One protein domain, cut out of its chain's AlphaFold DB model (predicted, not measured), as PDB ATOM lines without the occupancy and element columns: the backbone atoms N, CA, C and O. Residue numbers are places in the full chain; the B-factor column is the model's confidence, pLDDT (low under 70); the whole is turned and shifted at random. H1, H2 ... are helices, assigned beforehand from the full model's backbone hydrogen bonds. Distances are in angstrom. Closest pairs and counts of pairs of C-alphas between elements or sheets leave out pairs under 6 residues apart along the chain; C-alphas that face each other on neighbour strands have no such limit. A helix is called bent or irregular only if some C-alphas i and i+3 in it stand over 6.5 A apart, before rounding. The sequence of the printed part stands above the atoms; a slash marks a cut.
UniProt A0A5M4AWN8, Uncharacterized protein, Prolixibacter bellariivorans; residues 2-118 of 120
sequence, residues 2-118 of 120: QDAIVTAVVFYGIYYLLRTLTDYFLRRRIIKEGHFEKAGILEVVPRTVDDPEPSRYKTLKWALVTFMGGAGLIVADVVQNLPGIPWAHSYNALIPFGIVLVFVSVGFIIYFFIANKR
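Overview. This is residues 2 to 118 of the 120 residues of an uncharacterized protein of Prolixibacter bellariivorans (UniProt A0A5M4AWN8). A long lone helix, H1, sticks out free, and a loose loop with the short H2 at its far end joins it to a hairpin of two helices, H3 and H4, packed side by side. H1 and H2 touch no helix, and the wide link of residues 42 to 54 runs back from H2 to the hairpin. The printed part has 117 residues, with four named helices in the order H1, H2, H3, H4 and no named strand; the class is all helix. The whole is extended, with a radius of gyration of the C-alphas of 21.8 A, and flat, spanning 69 by 48 by 26 A.

Along the chain. H1, residues 2 to 33, is the longest helix at 46.4 A and begins at C-alpha 2, (-29.401, -19.557, 26.455). H2, residues 36 to 41, measures 10.9 A and is irregular: C-alphas 37 and 40 are 7.4 A apart. H3, residues 55 to 81, measures 39.8 A and begins at C-alpha 55, (-9.918, -49.483, 19.000). H4, residues 94 to 116, measures 32.9 A and ends at C-alpha 116, (-18.398, -61.121, 9.628).

Arrangement. H1 is apart from H2, H3 and H4. H2 is apart from H3 and H4. H3 and H4 form a helical hairpin and touch, their closest C-alphas being those of Gly 72 and Val 100, 4.3 A apart. They run opposite ways at a shallow tilt of 30 degrees. In H1 and H4 every O i to N i+4 pair is within hydrogen-bond range; H3 has 22 of 23, and H2 has 0 of 2, with 0 of 3 O i to N i+3 pairs.

Size, cuts and confidence. The C-alphas farthest apart, those of Glu 37 and Pro 86, are 69.4 A apart. The printed part has no cut. The link H1 to H2 is tight; H2 to H3, 13 residues, and H3 to H4, 12 residues, are long. Mean pLDDT of the printed part is 73.2; residue 27 and residues 29 to 60, 83 to 93 and 117 to 118 are under 70.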
ATOM      1  N   GLN A   2     -29.637 -18.565  27.516       77.69
ATOM      2  CA  GLN A   2     -29.401 -19.557  26.455       77.69
ATOM      3  C   GLN A   2     -28.104 -19.302  25.662       77.69
ATOM      4  O   GLN A   2     -27.325 -20.231  25.473       77.69
ATOM      5  N   ASP A   3     -27.793 -18.049  25.322       79.69
ATOM      6  CA  ASP A   3     -26.598 -17.713  24.520       79.69
ATOM      7  C   ASP A   3     -25.273 -18.046  25.228       79.69
ATOM      8  O   ASP A   3     -24.301 -18.480  24.606       79.69
ATOM      9  N   ALA A   4     -25.247 -17.916  26.558       87.88
ATOM     10  CA  ALA A   4     -24.091 -18.280  27.373       87.88
ATOM     11  C   ALA A   4     -23.865 -19.804  27.388       87.88
ATOM     12  O   ALA A   4     -22.726 -20.261  27.323       87.88
ATOM     13  N   ILE A   5     -24.948 -20.590  27.415       88.19
ATOM     14  CA  ILE A   5     -24.888 -22.058  27.386       88.19
ATOM     15  C   ILE A   5     -24.403 -22.539  26.016       88.19
ATOM     16  O   ILE A   5     -23.519 -23.389  25.945       88.19
ATOM     17  N   VAL A   6     -24.922 -21.959  24.928       89.06
ATOM     18  CA  VAL A   6     -24.498 -22.298  23.560       89.06
ATOM     19  C   VAL A   6     -23.009 -22.007  23.372       89.06
ATOM     20  O   VAL A   6     -22.267 -22.864  22.894       89.06
ATOM     21  N   THR A   7     -22.542 -20.843  23.832       90.00
ATOM     22  CA  THR A   7     -21.124 -20.464  23.744       90.00
ATOM     23  C   THR A   7     -20.231 -21.422  24.539       90.00
ATOM     24  O   THR A   7     -19.198 -21.864  24.036       90.00
ATOM     25  N   ALA A   8     -20.644 -21.812  25.750       90.00
ATOM     26  CA  ALA A   8     -19.894 -22.748  26.585       90.00
ATOM     27  C   ALA A   8     -19.796 -24.154  25.967       90.00
ATOM     28  O   ALA A   8     -18.726 -24.760  25.996       90.00
ATOM     29  N   VAL A   9     -20.877 -24.661  25.366       90.94
ATOM     30  CA  VAL A   9     -20.898 -25.985  24.717       90.94
ATOM     31  C   VAL A   9     -20.001 -26.008  23.482       90.94
ATOM     32  O   VAL A   9     -19.223 -26.946  23.307       90.94
ATOM     33  N   VAL A  10     -20.059 -24.965  22.649       89.62
ATOM     34  CA  VAL A  10     -19.198 -24.851  21.463       89.62
ATOM     35  C   VAL A  10     -17.729 -24.765  21.878       89.62
ATOM     36  O   VAL A  10     -16.895 -25.492  21.338       89.62
ATOM     37  N   PHE A  11     -17.412 -23.946  22.883       93.25
ATOM     38  CA  PHE A  11     -16.048 -23.811  23.390       93.25
ATOM     39  C   PHE A  11     -15.524 -25.122  23.989       93.25
ATOM     40  O   PHE A  11     -14.396 -25.528  23.709       93.25
ATOM     41  N   TYR A  12     -16.360 -25.831  24.753       92.50
ATOM     42  CA  TYR A  12     -16.022 -27.140  25.306       92.50
ATOM     43  C   TYR A  12     -15.792 -28.181  24.204       92.50
ATOM     44  O   TYR A  12     -14.822 -28.935  24.263       92.50
ATOM     45  N   GLY A  13     -16.632 -28.186  23.164       86.56
ATOM     46  CA  GLY A  13     -16.476 -29.058  22.002       86.56
ATOM     47  C   GLY A  13     -15.158 -28.815  21.265       86.56
ATOM     48  O   GLY A  13     -14.428 -29.765  20.983       86.56
ATOM     49  N   ILE A  14     -14.807 -27.549  21.021       87.94
ATOM     50  CA  ILE A  14     -13.539 -27.168  20.381       87.94
ATOM     51  C   ILE A  14     -12.347 -27.571  21.256       87.94
ATOM     52  O   ILE A  14     -11.398 -28.174  20.754       87.94
ATOM     53  N   TYR A  15     -12.401 -27.301  22.562       92.62
ATOM     54  CA  TYR A  15     -11.358 -27.708  23.506       92.62
ATOM     55  C   TYR A  15     -11.145 -29.227  23.497       92.62
ATOM     56  O   TYR A  15     -10.013 -29.705  23.404       92.62
ATOM     57  N   TYR A  16     -12.233 -29.998  23.546       84.94
ATOM     58  CA  TYR A  16     -12.172 -31.456  23.570       84.94
ATOM     59  C   TYR A  16     -11.635 -32.032  22.253       84.94
ATOM     60  O   TYR A  16     -10.843 -32.982  22.252       84.94
ATOM     61  N   LEU A  17     -12.012 -31.419  21.127       80.12
ATOM     62  CA  LEU A  17     -11.509 -31.764  19.802       80.12
ATOM     63  C   LEU A  17     -10.003 -31.491  19.693       80.12
ATOM     64  O   LEU A  17      -9.247 -32.375  19.287       80.12
ATOM     65  N   LEU A  18      -9.553 -30.303  20.114       86.56
ATOM     66  CA  LEU A  18      -8.136 -29.936  20.131       86.56
ATOM     67  C   LEU A  18      -7.323 -30.863  21.033       86.56
ATOM     68  O   LEU A  18      -6.260 -31.321  20.620       86.56
ATOM     69  N   ARG A  19      -7.827 -31.198  22.226       81.44
ATOM     70  CA  ARG A  19      -7.173 -32.143  23.140       81.44
ATOM     71  C   ARG A  19      -7.001 -33.518  22.497       81.44
ATOM     72  O   ARG A  19      -5.901 -34.060  22.496       81.44
ATOM     73  N   THR A  20      -8.062 -34.041  21.887       72.81
ATOM     74  CA  THR A  20      -8.051 -35.356  21.229       72.81
ATOM     75  C   THR A  20      -7.074 -35.396  20.053       72.81
ATOM     76  O   THR A  20      -6.310 -36.351  19.904       72.81
ATOM     77  N   LEU A  21      -7.063 -34.348  19.223       75.94
ATOM     78  CA  LEU A  21      -6.115 -34.229  18.116       75.94
ATOM     79  C   LEU A  21      -4.678 -34.121  18.631       75.94
ATOM     80  O   LEU A  21      -3.799 -34.821  18.135       75.94
ATOM     81  N   THR A  22      -4.445 -33.299  19.650       83.19
ATOM     82  CA  THR A  22      -3.121 -33.104  20.250       83.19
ATOM     83  C   THR A  22      -2.587 -34.421  20.811       83.19
ATOM     84  O   THR A  22      -1.508 -34.850  20.410       83.19
ATOM     85  N   ASP A  23      -3.373 -35.150  21.604       75.88
ATOM     86  CA  ASP A  23      -2.987 -36.465  22.133       75.88
ATOM     87  C   ASP A  23      -2.663 -37.475  21.019       75.88
ATOM     88  O   ASP A  23      -1.704 -38.246  21.126       75.88
ATOM     89  N   TYR A  24      -3.420 -37.458  19.917       78.94
ATOM     90  CA  TYR A  24      -3.148 -38.306  18.756       78.94
ATOM     91  C   TYR A  24      -1.830 -37.937  18.061       78.94
ATOM     92  O   TYR A  24      -1.027 -38.820  17.744       78.94
ATOM     93  N   PHE A  25      -1.577 -36.645  17.843       78.12
ATOM     94  CA  PHE A  25      -0.339 -36.170  17.228       78.12
ATOM     95  C   PHE A  25       0.879 -36.427  18.120       78.12
ATOM     96  O   PHE A  25       1.901 -36.883  17.605       78.12
ATOM     97  N   LEU A  26       0.768 -36.225  19.439       76.12
ATOM     98  CA  LEU A  26       1.835 -36.542  20.391       76.12
ATOM     99  C   LEU A  26       2.150 -38.034  20.388       76.12
ATOM    100  O   LEU A  26       3.306 -38.406  20.206       76.12
ATOM    101  N   ARG A  27       1.139 -38.904  20.506       69.44
ATOM    102  CA  ARG A  27       1.347 -40.361  20.461       69.44
ATOM    103  C   ARG A  27       1.995 -40.789  19.149       69.44
ATOM    104  O   ARG A  27       2.932 -41.582  19.154       69.44
ATOM    105  N   ARG A  28       1.556 -40.226  18.022       70.75
ATOM    106  CA  ARG A  28       2.132 -40.518  16.703       70.75
ATOM    107  C   ARG A  28       3.575 -40.028  16.570       70.75
ATOM    108  O   ARG A  28       4.359 -40.678  15.883       70.75
ATOM    109  N   ARG A  29       3.927 -38.900  17.194       68.81
ATOM    110  CA  ARG A  29       5.285 -38.344  17.186       68.81
ATOM    111  C   ARG A  29       6.231 -39.136  18.091       68.81
ATOM    112  O   ARG A  29       7.305 -39.499  17.633       68.81
ATOM    113  N   ILE A  30       5.793 -39.509  19.295       68.25
ATOM    114  CA  ILE A  30       6.564 -40.336  20.243       68.25
ATOM    115  C   ILE A  30       6.932 -41.693  19.620       68.25
ATOM    116  O   ILE A  30       8.072 -42.131  19.730       68.25
ATOM    117  N   ILE A  31       6.000 -42.327  18.897       64.81
ATOM    118  CA  ILE A  31       6.256 -43.600  18.198       64.81
ATOM    119  C   ILE A  31       7.272 -43.428  17.054       64.81
ATOM    120  O   ILE A  31       8.046 -44.340  16.776       64.81
ATOM    121  N   LYS A  32       7.289 -42.268  16.387       62.00
ATOM    122  CA  LYS A  32       8.228 -41.974  15.292       62.00
ATOM    123  C   LYS A  32       9.627 -41.588  15.769       62.00
ATOM    124  O   LYS A  32      10.579 -41.829  15.039       62.00
ATOM    125  N   GLU A  33       9.752 -40.990  16.951       61.34
ATOM    126  CA  GLU A  33      11.036 -40.531  17.498       61.34
ATOM    127  C   GLU A  33      11.795 -41.632  18.274       61.34
ATOM    128  O   GLU A  33      12.918 -41.409  18.715       61.34
ATOM    129  N   GLY A  34      11.242 -42.849  18.399       55.59
ATOM    130  CA  GLY A  34      11.995 -44.045  18.813       55.59
ATOM    131  C   GLY A  34      12.612 -43.995  20.217       55.59
ATOM    132  O   GLY A  34      13.477 -44.806  20.533       55.59
ATOM    133  N   HIS A  35      12.194 -43.067  21.077       51.75
ATOM    134  CA  HIS A  35      12.710 -42.937  22.441       51.75
ATOM    135  C   HIS A  35      11.977 -43.891  23.396       51.75
ATOM    136  O   HIS A  35      11.244 -43.473  24.292       51.75
ATOM    137  N   PHE A  36      12.180 -45.196  23.201       53.28
ATOM    138  CA  PHE A  36      11.687 -46.235  24.112       53.28
ATOM    139  C   PHE A  36      12.407 -46.236  25.475       53.28
ATOM    140  O   PHE A  36      11.897 -46.816  26.427       53.28
ATOM    141  N   GLU A  37      13.534 -45.533  25.625       51.28
ATOM    142  CA  GLU A  37      14.327 -45.554  26.865       51.28
ATOM    143  C   GLU A  37      13.845 -44.598  27.971       51.28
ATOM    144  O   GLU A  37      14.356 -44.644  29.086       51.28
ATOM    145  N   LYS A  38      12.831 -43.754  27.729       49.53
ATOM    146  CA  LYS A  38      12.250 -42.878  28.777       49.53
ATOM    147  C   LYS A  38      10.760 -43.115  29.040       49.53
ATOM    148  O   LYS A  38      10.120 -42.320  29.721       49.53
ATOM    149  N   ALA A  39      10.202 -44.215  28.534       48.16
ATOM    150  CA  ALA A  39       8.791 -44.564  28.710       48.16
ATOM    151  C   ALA A  39       8.502 -45.427  29.957       48.16
ATOM    152  O   ALA A  39       7.365 -45.843  30.147       48.16
ATOM    153  N   GLY A  40       9.481 -45.641  30.846       44.31
ATOM    154  CA  GLY A  40       9.254 -46.289  32.149       44.31
ATOM    155  C   GLY A  40       8.379 -45.476  33.119       44.31
ATOM    156  O   GLY A  40       7.986 -45.979  34.162       44.31
ATOM    157  N   ILE A  41       8.041 -44.223  32.787       45.94
ATOM    158  CA  ILE A  41       7.250 -43.326  33.652       45.94
ATOM    159  C   ILE A  41       5.757 -43.289  33.263       45.94
ATOM    160  O   ILE A  41       4.957 -42.637  33.925       45.94
ATOM    161  N   LEU A  42       5.346 -43.998  32.204       49.66
ATOM    162  CA  LEU A  42       3.936 -44.096  31.786       49.66
ATOM    163  C   LEU A  42       3.290 -45.447  32.140       49.66
ATOM    164  O   LEU A  42       2.126 -45.665  31.812       49.66
ATOM    165  N   GLU A  43       3.999 -46.334  32.850       47.66
ATOM    166  CA  GLU A  43       3.433 -47.590  33.372       47.66
ATOM    167  C   GLU A  43       2.470 -47.387  34.559       47.66
ATOM    168  O   GLU A  43       1.775 -48.321  34.948       47.66
ATOM    169  N   VAL A  44       2.329 -46.163  35.087       48.25
ATOM    170  CA  VAL A  44       1.368 -45.825  36.159       48.25
ATOM    171  C   VAL A  44       0.007 -45.389  35.600       48.25
ATOM    172  O   VAL A  44      -0.639 -44.471  36.097       48.25
ATOM    173  N   VAL A  45      -0.466 -46.040  34.541       49.81
ATOM    174  CA  VAL A  45      -1.905 -46.083  34.266       49.81
ATOM    175  C   VAL A  45      -2.253 -47.560  34.187       49.81
ATOM    176  O   VAL A  45      -1.784 -48.231  33.263       49.81
ATOM    177  N   PRO A  46      -2.993 -48.099  35.175       42.72
ATOM    178  CA  PRO A  46      -3.239 -49.523  35.256       42.72
ATOM    179  C   PRO A  46      -3.921 -49.945  33.963       42.72
ATOM    180  O   PRO A  46      -4.967 -49.412  33.588       42.72
ATOM    181  N   ARG A  47      -3.274 -50.878  33.262       47.19
ATOM    182  CA  ARG A  47      -3.870 -51.644  32.176       47.19
ATOM    183  C   ARG A  47      -5.150 -52.247  32.745       47.19
ATOM    184  O   ARG A  47      -5.088 -53.227  33.482       47.19
ATOM    185  N   THR A  48      -6.295 -51.637  32.449       41.50
ATOM    186  CA  THR A  48      -7.580 -52.301  32.613       41.50
ATOM    187  C   THR A  48      -7.550 -53.461  31.639       41.50
ATOM    188  O   THR A  48      -7.591 -53.289  30.422       41.50
ATOM    189  N   VAL A  49      -7.318 -54.624  32.227       44.16
ATOM    190  CA  VAL A  49      -7.503 -55.949  31.671       44.16
ATOM    191  C   VAL A  49      -8.956 -56.021  31.223       44.16
ATOM    192  O   VAL A  49      -9.800 -56.266  32.062       44.16
ATOM    193  N   ASP A  50      -9.240 -55.640  29.977       43.16
ATOM    194  CA  ASP A  50     -10.382 -56.080  29.164       43.16
ATOM    195  C   ASP A  50     -10.264 -55.446  27.756       43.16
ATOM    196  O   ASP A  50     -10.216 -54.228  27.597       43.16
ATOM    197  N   ASP A  51     -10.195 -56.316  26.744       41.50
ATOM    198  CA  ASP A  51     -10.183 -56.089  25.285       41.50
ATOM    199  C   ASP A  51      -8.913 -55.546  24.587       41.50
ATOM    200  O   ASP A  51      -8.752 -54.342  24.367       41.50
ATOM    201  N   PRO A  52      -8.070 -56.445  24.034       43.06
ATOM    202  CA  PRO A  52      -7.101 -56.131  22.991       43.06
ATOM    203  C   PRO A  52      -7.705 -56.265  21.575       43.06
ATOM    204  O   PRO A  52      -7.002 -56.645  20.639       43.06
ATOM    205  N   GLU A  53      -8.991 -55.955  21.371       46.44
ATOM    206  CA  GLU A  53      -9.519 -55.757  20.015       46.44
ATOM    207  C   GLU A  53      -9.246 -54.307  19.572       46.44
ATOM    208  O   GLU A  53      -9.561 -53.365  20.307       46.44
ATOM    209  N   PRO A  54      -8.636 -54.062  18.395       50.72
ATOM    210  CA  PRO A  54      -8.109 -52.748  18.054       50.72
ATOM    211  C   PRO A  54      -9.216 -51.696  18.086       50.72
ATOM    212  O   PRO A  54     -10.155 -51.748  17.289       50.72
ATOM    213  N   SER A  55      -9.060 -50.678  18.934       55.81
ATOM    214  CA  SER A  55      -9.918 -49.483  19.000       55.81
ATOM    215  C   SER A  55     -10.228 -48.877  17.619       55.81
ATOM    216  O   SER A  55     -11.289 -48.293  17.406       55.81
ATOM    217  N   ARG A  56      -9.350 -49.115  16.636       53.69
ATOM    218  CA  ARG A  56      -9.535 -48.823  15.209       53.69
ATOM    219  C   ARG A  56     -10.851 -49.356  14.633       53.69
ATOM    220  O   ARG A  56     -11.500 -48.644  13.873       53.69
ATOM    221  N   TYR A  57     -11.269 -50.572  14.988       54.56
ATOM    222  CA  TYR A  57     -12.509 -51.175  14.480       54.56
ATOM    223  C   TYR A  57     -13.757 -50.626  15.163       54.56
ATOM    224  O   TYR A  57     -14.800 -50.490  14.520       54.56
ATOM    225  N   LYS A  58     -13.633 -50.221  16.432       61.34
ATOM    226  CA  LYS A  58     -14.698 -49.523  17.158       61.34
ATOM    227  C   LYS A  58     -14.916 -48.107  16.619       61.34
ATOM    228  O   LYS A  58     -16.047 -47.646  16.651       61.34
ATOM    229  N   THR A  59     -13.889 -47.447  16.082       61.94
ATOM    230  CA  THR A  59     -14.006 -46.137  15.408       61.94
ATOM    231  C   THR A  59     -14.480 -46.265  13.954       61.94
ATOM    232  O   THR A  59     -15.264 -45.439  13.490       61.94
ATOM    233  N   LEU A  60     -14.082 -47.329  13.243       65.31
ATOM    234  CA  LEU A  60     -14.476 -47.567  11.847       65.31
ATOM    235  C   LEU A  60     -15.994 -47.755  11.681       65.31
ATOM    236  O   LEU A  60     -16.555 -47.307  10.684       65.31
ATOM    237  N   LYS A  61     -16.663 -48.362  12.673       73.56
ATOM    238  CA  LYS A  61     -18.127 -48.537  12.661       73.56
ATOM    239  C   LYS A  61     -18.869 -47.201  12.701       73.56
ATOM    240  O   LYS A  61     -19.803 -46.999  11.937       73.56
ATOM    241  N   TRP A  62     -18.419 -46.277  13.548       80.38
ATOM    242  CA  TRP A  62     -19.050 -44.971  13.687       80.38
ATOM    243  C   TRP A  62     -18.822 -44.129  12.441       80.38
ATOM    244  O   TRP A  62     -19.784 -43.554  11.957       80.38
ATOM    245  N   ALA A  63     -17.611 -44.146  11.874       81.50
ATOM    246  CA  ALA A  63     -17.297 -43.431  10.636       81.50
ATOM    247  C   ALA A  63     -18.146 -43.896   9.440       81.50
ATOM    248  O   ALA A  63     -18.616 -43.069   8.666       81.50
ATOM    249  N   LEU A  64     -18.374 -45.208   9.296       84.12
ATOM    250  CA  LEU A  64     -19.204 -45.746   8.215       84.12
ATOM    251  C   LEU A  64     -20.681 -45.356   8.375       84.12
ATOM    252  O   LEU A  64     -21.338 -44.999   7.398       84.12
ATOM    253  N   VAL A  65     -21.190 -45.393   9.609       87.25
ATOM    254  CA  VAL A  65     -22.575 -45.022   9.918       87.25
ATOM    255  C   VAL A  65     -22.807 -43.520   9.730       87.25
ATOM    256  O   VAL A  65     -23.793 -43.152   9.096       87.25
ATOM    257  N   THR A  66     -21.910 -42.640  10.199       86.62
ATOM    258  CA  THR A  66     -22.034 -41.189   9.943       86.62
ATOM    259  C   THR A  66     -21.845 -40.839   8.476       86.62
ATOM    260  O   THR A  66     -22.541 -39.954   7.987       86.62
ATOM    261  N   PHE A  67     -20.968 -41.541   7.753       89.50
ATOM    262  CA  PHE A  67     -20.827 -41.359   6.309       89.50
ATOM    263  C   PHE A  67     -22.131 -41.682   5.571       89.50
ATOM    264  O   PHE A  67     -22.604 -40.868   4.780       89.50
ATOM    265  N   MET A  68     -22.755 -42.826   5.872       91.44
ATOM    266  CA  MET A  68     -24.029 -43.182   5.245       91.44
ATOM    267  C   MET A  68     -25.177 -42.277   5.684       91.44
ATOM    268  O   MET A  68     -25.965 -41.863   4.840       91.44
ATOM    269  N   GLY A  69     -25.247 -41.889   6.959       92.12
ATOM    270  CA  GLY A  69     -26.231 -40.906   7.420       92.12
ATOM    271  C   GLY A  69     -26.096 -39.555   6.708       92.12
ATOM    272  O   GLY A  69     -27.097 -38.986   6.282       92.12
ATOM    273  N   GLY A  70     -24.863 -39.078   6.500       89.12
ATOM    274  CA  GLY A  70     -24.581 -37.870   5.723       89.12
ATOM    275  C   GLY A  70     -24.987 -37.997   4.253       89.12
ATOM    276  O   GLY A  70     -25.620 -37.094   3.714       89.12
ATOM    277  N   ALA A  71     -24.706 -39.139   3.617       91.69
ATOM    278  CA  ALA A  71     -25.182 -39.423   2.263       91.69
ATOM    279  C   ALA A  71     -26.720 -39.425   2.189       91.69
ATOM    280  O   ALA A  71     -27.289 -38.849   1.266       91.69
ATOM    281  N   GLY A  72     -27.394 -39.991   3.195       90.31
ATOM    282  CA  GLY A  72     -28.852 -39.966   3.310       90.31
ATOM    283  C   GLY A  72     -29.428 -38.553   3.420       90.31
ATOM    284  O   GLY A  72     -30.470 -38.287   2.831       90.31
ATOM    285  N   LEU A  73     -28.741 -37.632   4.108       89.94
ATOM    286  CA  LEU A  73     -29.144 -36.221   4.184       89.94
ATOM    287  C   LEU A  73     -29.025 -35.514   2.830       89.94
ATOM    288  O   LEU A  73     -29.948 -34.810   2.436       89.94
ATOM    289  N   ILE A  74     -27.929 -35.743   2.098       88.56
ATOM    290  CA  ILE A  74     -27.739 -35.180   0.751       88.56
ATOM    291  C   ILE A  74     -28.829 -35.699  -0.193       88.56
ATOM    292  O   ILE A  74     -29.430 -34.930  -0.935       88.56
ATOM    293  N   VAL A  75     -29.119 -37.000  -0.147       89.31
ATOM    294  CA  VAL A  75     -30.166 -37.603  -0.981       89.31
ATOM    295  C   VAL A  75     -31.550 -37.085  -0.593       89.31
ATOM    296  O   VAL A  75     -32.349 -36.800  -1.479       89.31
ATOM    297  N   ALA A  76     -31.837 -36.929   0.701       87.38
ATOM    298  CA  ALA A  76     -33.105 -36.375   1.165       87.38
ATOM    299  C   ALA A  76     -33.325 -34.945   0.651       87.38
ATOM    300  O   ALA A  76     -34.403 -34.651   0.139       87.38
ATOM    301  N   ASP A  77     -32.298 -34.096   0.716       85.06
ATOM    302  CA  ASP A  77     -32.350 -32.722   0.206       85.06
ATOM    303  C   ASP A  77     -32.546 -32.679  -1.320       85.06
ATOM    304  O   ASP A  77     -33.408 -31.963  -1.829       85.06
ATOM    305  N   VAL A  78     -31.824 -33.523  -2.063       85.62
ATOM    306  CA  VAL A  78     -31.989 -33.639  -3.520       85.62
ATOM    307  C   VAL A  78     -33.412 -34.077  -3.877       85.62
ATOM    308  O   VAL A  78     -34.045 -33.466  -4.733       85.62
ATOM    309  N   VAL A  79     -33.951 -35.097  -3.204       83.31
ATOM    310  CA  VAL A  79     -35.310 -35.611  -3.451       83.31
ATOM    311  C   VAL A  79     -36.379 -34.559  -3.149       83.31
ATOM    312  O   VAL A  79     -37.368 -34.478  -3.878       83.31
ATOM    313  N   GLN A  80     -36.186 -33.738  -2.116       78.75
ATOM    314  CA  GLN A  80     -37.106 -32.645  -1.797       78.75
ATOM    315  C   GLN A  80     -37.075 -31.525  -2.839       78.75
ATOM    316  O   GLN A  80     -38.129 -31.003  -3.187       78.75
ATOM    317  N   ASN A  81     -35.900 -31.200  -3.378       77.25
ATOM    318  CA  ASN A  81     -35.717 -30.109  -4.340       77.25
ATOM    319  C   ASN A  81     -35.954 -30.521  -5.808       77.25
ATOM    320  O   ASN A  81     -35.799 -29.702  -6.715       77.25
ATOM    321  N   LEU A  82     -36.336 -31.776  -6.070       77.31
ATOM    322  CA  LEU A  82     -36.489 -32.309  -7.423       77.31
ATOM    323  C   LEU A  82     -37.803 -31.835  -8.090       77.31
ATOM    324  O   LEU A  82     -38.896 -32.149  -7.599       77.31
ATOM    325  N   PRO A  83     -37.740 -31.113  -9.229       63.88
ATOM    326  CA  PRO A  83     -38.928 -30.670  -9.949       63.88
ATOM    327  C   PRO A  83     -39.577 -31.866 -10.659       63.88
ATOM    328  O   PRO A  83     -38.976 -32.487 -11.531       63.88
ATOM    329  N   GLY A  84     -40.808 -32.207 -10.271       68.38
ATOM    330  CA  GLY A  84     -41.566 -33.323 -10.856       68.38
ATOM    331  C   GLY A  84     -42.192 -34.281  -9.843       68.38
ATOM    332  O   GLY A  84     -42.950 -35.163 -10.240       68.38
ATOM    333  N   ILE A  85     -41.932 -34.098  -8.543       66.88
ATOM    334  CA  ILE A  85     -42.492 -34.934  -7.476       66.88
ATOM    335  C   ILE A  85     -43.327 -34.063  -6.513       66.88
ATOM    336  O   ILE A  85     -42.811 -33.583  -5.502       66.88
ATOM    337  N   PRO A  86     -44.634 -33.854  -6.785       60.12
ATOM    338  CA  PRO A  86     -45.482 -32.946  -6.000       60.12
ATOM    339  C   PRO A  86     -45.597 -33.338  -4.519       60.12
ATOM    340  O   PRO A  86     -45.708 -32.488  -3.636       60.12
ATOM    341  N   TRP A  87     -45.535 -34.642  -4.232       64.75
ATOM    342  CA  TRP A  87     -45.626 -35.193  -2.879       64.75
ATOM    343  C   TRP A  87     -44.314 -35.099  -2.085       64.75
ATOM    344  O   TRP A  87     -44.355 -35.181  -0.860       64.75
ATOM    345  N   ALA A  88     -43.170 -34.894  -2.751       61.09
ATOM    346  CA  ALA A  88     -41.870 -34.707  -2.099       61.09
ATOM    347  C   ALA A  88     -41.608 -33.243  -1.708       61.09
ATOM    348  O   ALA A  88     -40.923 -32.991  -0.722       61.09
ATOM    349  N   HIS A  89     -42.208 -32.290  -2.430       59.78
ATOM    350  CA  HIS A  89     -42.200 -30.858  -2.088       59.78
ATOM    351  C   HIS A  89     -43.107 -30.504  -0.899       59.78
ATOM    352  O   HIS A  89     -43.044 -29.399  -0.362       59.78
ATOM    353  N   SER A  90     -44.003 -31.413  -0.515       55.88
ATOM    354  CA  SER A  90     -44.957 -31.169   0.562       55.88
ATOM    355  C   SER A  90     -44.266 -31.267   1.924       55.88
ATOM    356  O   SER A  90     -43.398 -32.114   2.113       55.88
ATOM    357  N   TYR A  91     -44.706 -30.442   2.884       56.00
ATOM    358  CA  TYR A  91     -44.274 -30.322   4.293       56.00
ATOM    359  C   TYR A  91     -44.339 -31.616   5.142       56.00
ATOM    360  O   TYR A  91     -44.406 -31.566   6.371       56.00
ATOM    361  N   ASN A  92     -44.332 -32.795   4.524       63.38
ATOM    362  CA  ASN A  92     -44.209 -34.074   5.195       63.38
ATOM    363  C   ASN A  92     -42.812 -34.203   5.797       63.38
ATOM    364  O   ASN A  92     -41.888 -34.748   5.191       63.38
ATOM    365  N   ALA A  93     -42.694 -33.744   7.043       65.81
ATOM    366  CA  ALA A  93     -41.481 -33.830   7.843       65.81
ATOM    367  C   ALA A  93     -40.931 -35.265   7.935       65.81
ATOM    368  O   ALA A  93     -39.743 -35.440   8.153       65.81
ATOM    369  N   LEU A  94     -41.765 -36.291   7.730       80.56
ATOM    370  CA  LEU A  94     -41.411 -37.706   7.881       80.56
ATOM    371  C   LEU A  94     -40.550 -38.289   6.745       80.56
ATOM    372  O   LEU A  94     -39.749 -39.186   7.008       80.56
ATOM    373  N   ILE A  95     -40.684 -37.813   5.501       80.88
ATOM    374  CA  ILE A  95     -39.995 -38.424   4.345       80.88
ATOM    375  C   ILE A  95     -38.464 -38.281   4.431       80.88
ATOM    376  O   ILE A  95     -37.775 -39.296   4.287       80.88
ATOM    377  N   PRO A  96     -37.904 -37.095   4.734       84.19
ATOM    378  CA  PRO A  96     -36.458 -36.927   4.888       84.19
ATOM    379  C   PRO A  96     -35.874 -37.817   5.983       84.19
ATOM    380  O   PRO A  96     -34.838 -38.450   5.778       84.19
ATOM    381  N   PHE A  97     -36.561 -37.934   7.126       86.81
ATOM    382  CA  PHE A  97     -36.122 -38.818   8.207       86.81
ATOM    383  C   PHE A  97     -36.134 -40.284   7.781       86.81
ATOM    384  O   PHE A  97     -35.194 -41.010   8.094       86.81
ATOM    385  N   GLY A  98     -37.154 -40.715   7.032       87.25
ATOM    386  CA  GLY A  98     -37.214 -42.065   6.472       87.25
ATOM    387  C   GLY A  98     -36.016 -42.372   5.572       87.25
ATOM    388  O   GLY A  98     -35.368 -43.402   5.746       87.25
ATOM    389  N   ILE A  99     -35.665 -41.452   4.667       88.25
ATOM    390  CA  ILE A  99     -34.512 -41.601   3.765       88.25
ATOM    391  C   ILE A  99     -33.212 -41.719   4.572       88.25
ATOM    392  O   ILE A  99     -32.440 -42.657   4.370       88.25
ATOM    393  N   VAL A 100     -32.990 -40.828   5.540       90.25
ATOM    394  CA  VAL A 100     -31.790 -40.863   6.389       90.25
ATOM    395  C   VAL A 100     -31.703 -42.171   7.182       90.25
ATOM    396  O   VAL A 100     -30.638 -42.786   7.226       90.25
ATOM    397  N   LEU A 101     -32.810 -42.638   7.765       90.88
ATOM    398  CA  LEU A 101     -32.853 -43.886   8.537       90.88
ATOM    399  C   LEU A 101     -32.531 -45.117   7.682       90.88
ATOM    400  O   LEU A 101     -31.803 -46.000   8.138       90.88
ATOM    401  N   VAL A 102     -33.019 -45.166   6.438       92.69
ATOM    402  CA  VAL A 102     -32.687 -46.244   5.492       92.69
ATOM    403  C   VAL A 102     -31.188 -46.258   5.203       92.69
ATOM    404  O   VAL A 102     -30.553 -47.305   5.312       92.69
ATOM    405  N   PHE A 103     -30.597 -45.099   4.915       92.88
ATOM    406  CA  PHE A 103     -29.160 -44.994   4.663       92.88
ATOM    407  C   PHE A 103     -28.319 -45.378   5.890       92.88
ATOM    408  O   PHE A 103     -27.366 -46.148   5.775       92.88
ATOM    409  N   VAL A 104     -28.697 -44.914   7.082       91.25
ATOM    410  CA  VAL A 104     -28.050 -45.303   8.346       91.25
ATOM    411  C   VAL A 104     -28.106 -46.820   8.549       91.25
ATOM    412  O   VAL A 104     -27.093 -47.432   8.889       91.25
ATOM    413  N   SER A 105     -29.259 -47.441   8.288       90.06
ATOM    414  CA  SER A 105     -29.433 -48.895   8.377       90.06
ATOM    415  C   SER A 105     -28.521 -49.646   7.401       90.06
ATOM    416  O   SER A 105     -27.829 -50.587   7.795       90.06
ATOM    417  N   VAL A 106     -28.407 -49.171   6.156       91.25
ATOM    418  CA  VAL A 106     -27.455 -49.714   5.171       91.25
ATOM    419  C   VAL A 106     -26.013 -49.629   5.686       91.25
ATOM    420  O   VAL A 106     -25.263 -50.599   5.564       91.25
ATOM    421  N   GLY A 107     -25.630 -48.527   6.339       86.88
ATOM    422  CA  GLY A 107     -24.321 -48.391   6.987       86.88
ATOM    423  C   GLY A 107     -24.047 -49.472   8.041       86.88
ATOM    424  O   GLY A 107     -22.955 -50.048   8.067       86.88
ATOM    425  N   PHE A 108     -25.043 -49.812   8.865       86.06
ATOM    426  CA  PHE A 108     -24.936 -50.903   9.840       86.06
ATOM    427  C   PHE A 108     -24.829 -52.282   9.183       86.06
ATOM    428  O   PHE A 108     -24.028 -53.108   9.626       86.06
ATOM    429  N   ILE A 109     -25.582 -52.529   8.109       86.19
ATOM    430  CA  ILE A 109     -25.531 -53.796   7.365       86.19
ATOM    431  C   ILE A 109     -24.149 -53.987   6.725       86.19
ATOM    432  O   ILE A 109     -23.550 -55.056   6.849       86.19
ATOM    433  N   ILE A 110     -23.596 -52.949   6.092       85.19
ATOM    434  CA  ILE A 110     -22.251 -53.003   5.503       85.19
ATOM    435  C   ILE A 110     -21.205 -53.283   6.591       85.19
ATOM    436  O   ILE A 110     -20.333 -54.135   6.399       85.19
ATOM    437  N   TYR A 111     -21.311 -52.627   7.753       81.81
ATOM    438  CA  TYR A 111     -20.434 -52.917   8.888       81.81
ATOM    439  C   TYR A 111     -20.529 -54.384   9.325       81.81
ATOM    440  O   TYR A 111     -19.496 -55.021   9.530       81.81
ATOM    441  N   PHE A 112     -21.744 -54.932   9.421       81.38
ATOM    442  CA  PHE A 112     -21.966 -56.327   9.792       81.38
ATOM    443  C   PHE A 112     -21.268 -57.290   8.824       81.38
ATOM    444  O   PHE A 112     -20.558 -58.191   9.266       81.38
ATOM    445  N   PHE A 113     -21.369 -57.063   7.511       80.94
ATOM    446  CA  PHE A 113     -20.659 -57.882   6.524       80.94
ATOM    447  C   PHE A 113     -19.134 -57.769   6.639       80.94
ATOM    448  O   PHE A 113     -18.441 -58.784   6.562       80.94
ATOM    449  N   ILE A 114     -18.599 -56.562   6.847       76.81
ATOM    450  CA  ILE A 114     -17.153 -56.346   7.030       76.81
ATOM    451  C   ILE A 114     -16.650 -57.048   8.298       76.81
ATOM    452  O   ILE A 114     -15.580 -57.658   8.281       76.81
ATOM    453  N   ALA A 115     -17.410 -56.976   9.391       73.81
ATOM    454  CA  ALA A 115     -17.083 -57.644  10.644       73.81
ATOM    455  C   ALA A 115     -17.166 -59.175  10.511       73.81
ATOM    456  O   ALA A 115     -16.280 -59.880  10.990       73.81
ATOM    457  N   ASN A 116     -18.182 -59.687   9.810       72.00
ATOM    458  CA  ASN A 116     -18.398 -61.121   9.628       72.00
ATOM    459  C   ASN A 116     -17.341 -61.772   8.719       72.00
ATOM    460  O   ASN A 116     -16.883 -62.874   9.001       72.00
ATOM    461  N   LYS A 117     -16.880 -61.078   7.669       64.06
ATOM    462  CA  LYS A 117     -15.839 -61.585   6.753       64.06
ATOM    463  C   LYS A 117     -14.450 -61.744   7.378       64.06
ATOM    464  O   LYS A 117     -13.585 -62.325   6.740       64.06
ATOM    465  N   ARG A 118     -14.216 -61.208   8.579       57.00
ATOM    466  CA  ARG A 118     -12.925 -61.313   9.279       57.00
ATOM    467  C   ARG A 118     -12.899 -62.307  10.435       57.00
ATOM    468  O   ARG A 118     -11.859 -62.448  11.064       57.00
TER     469      ARG A 118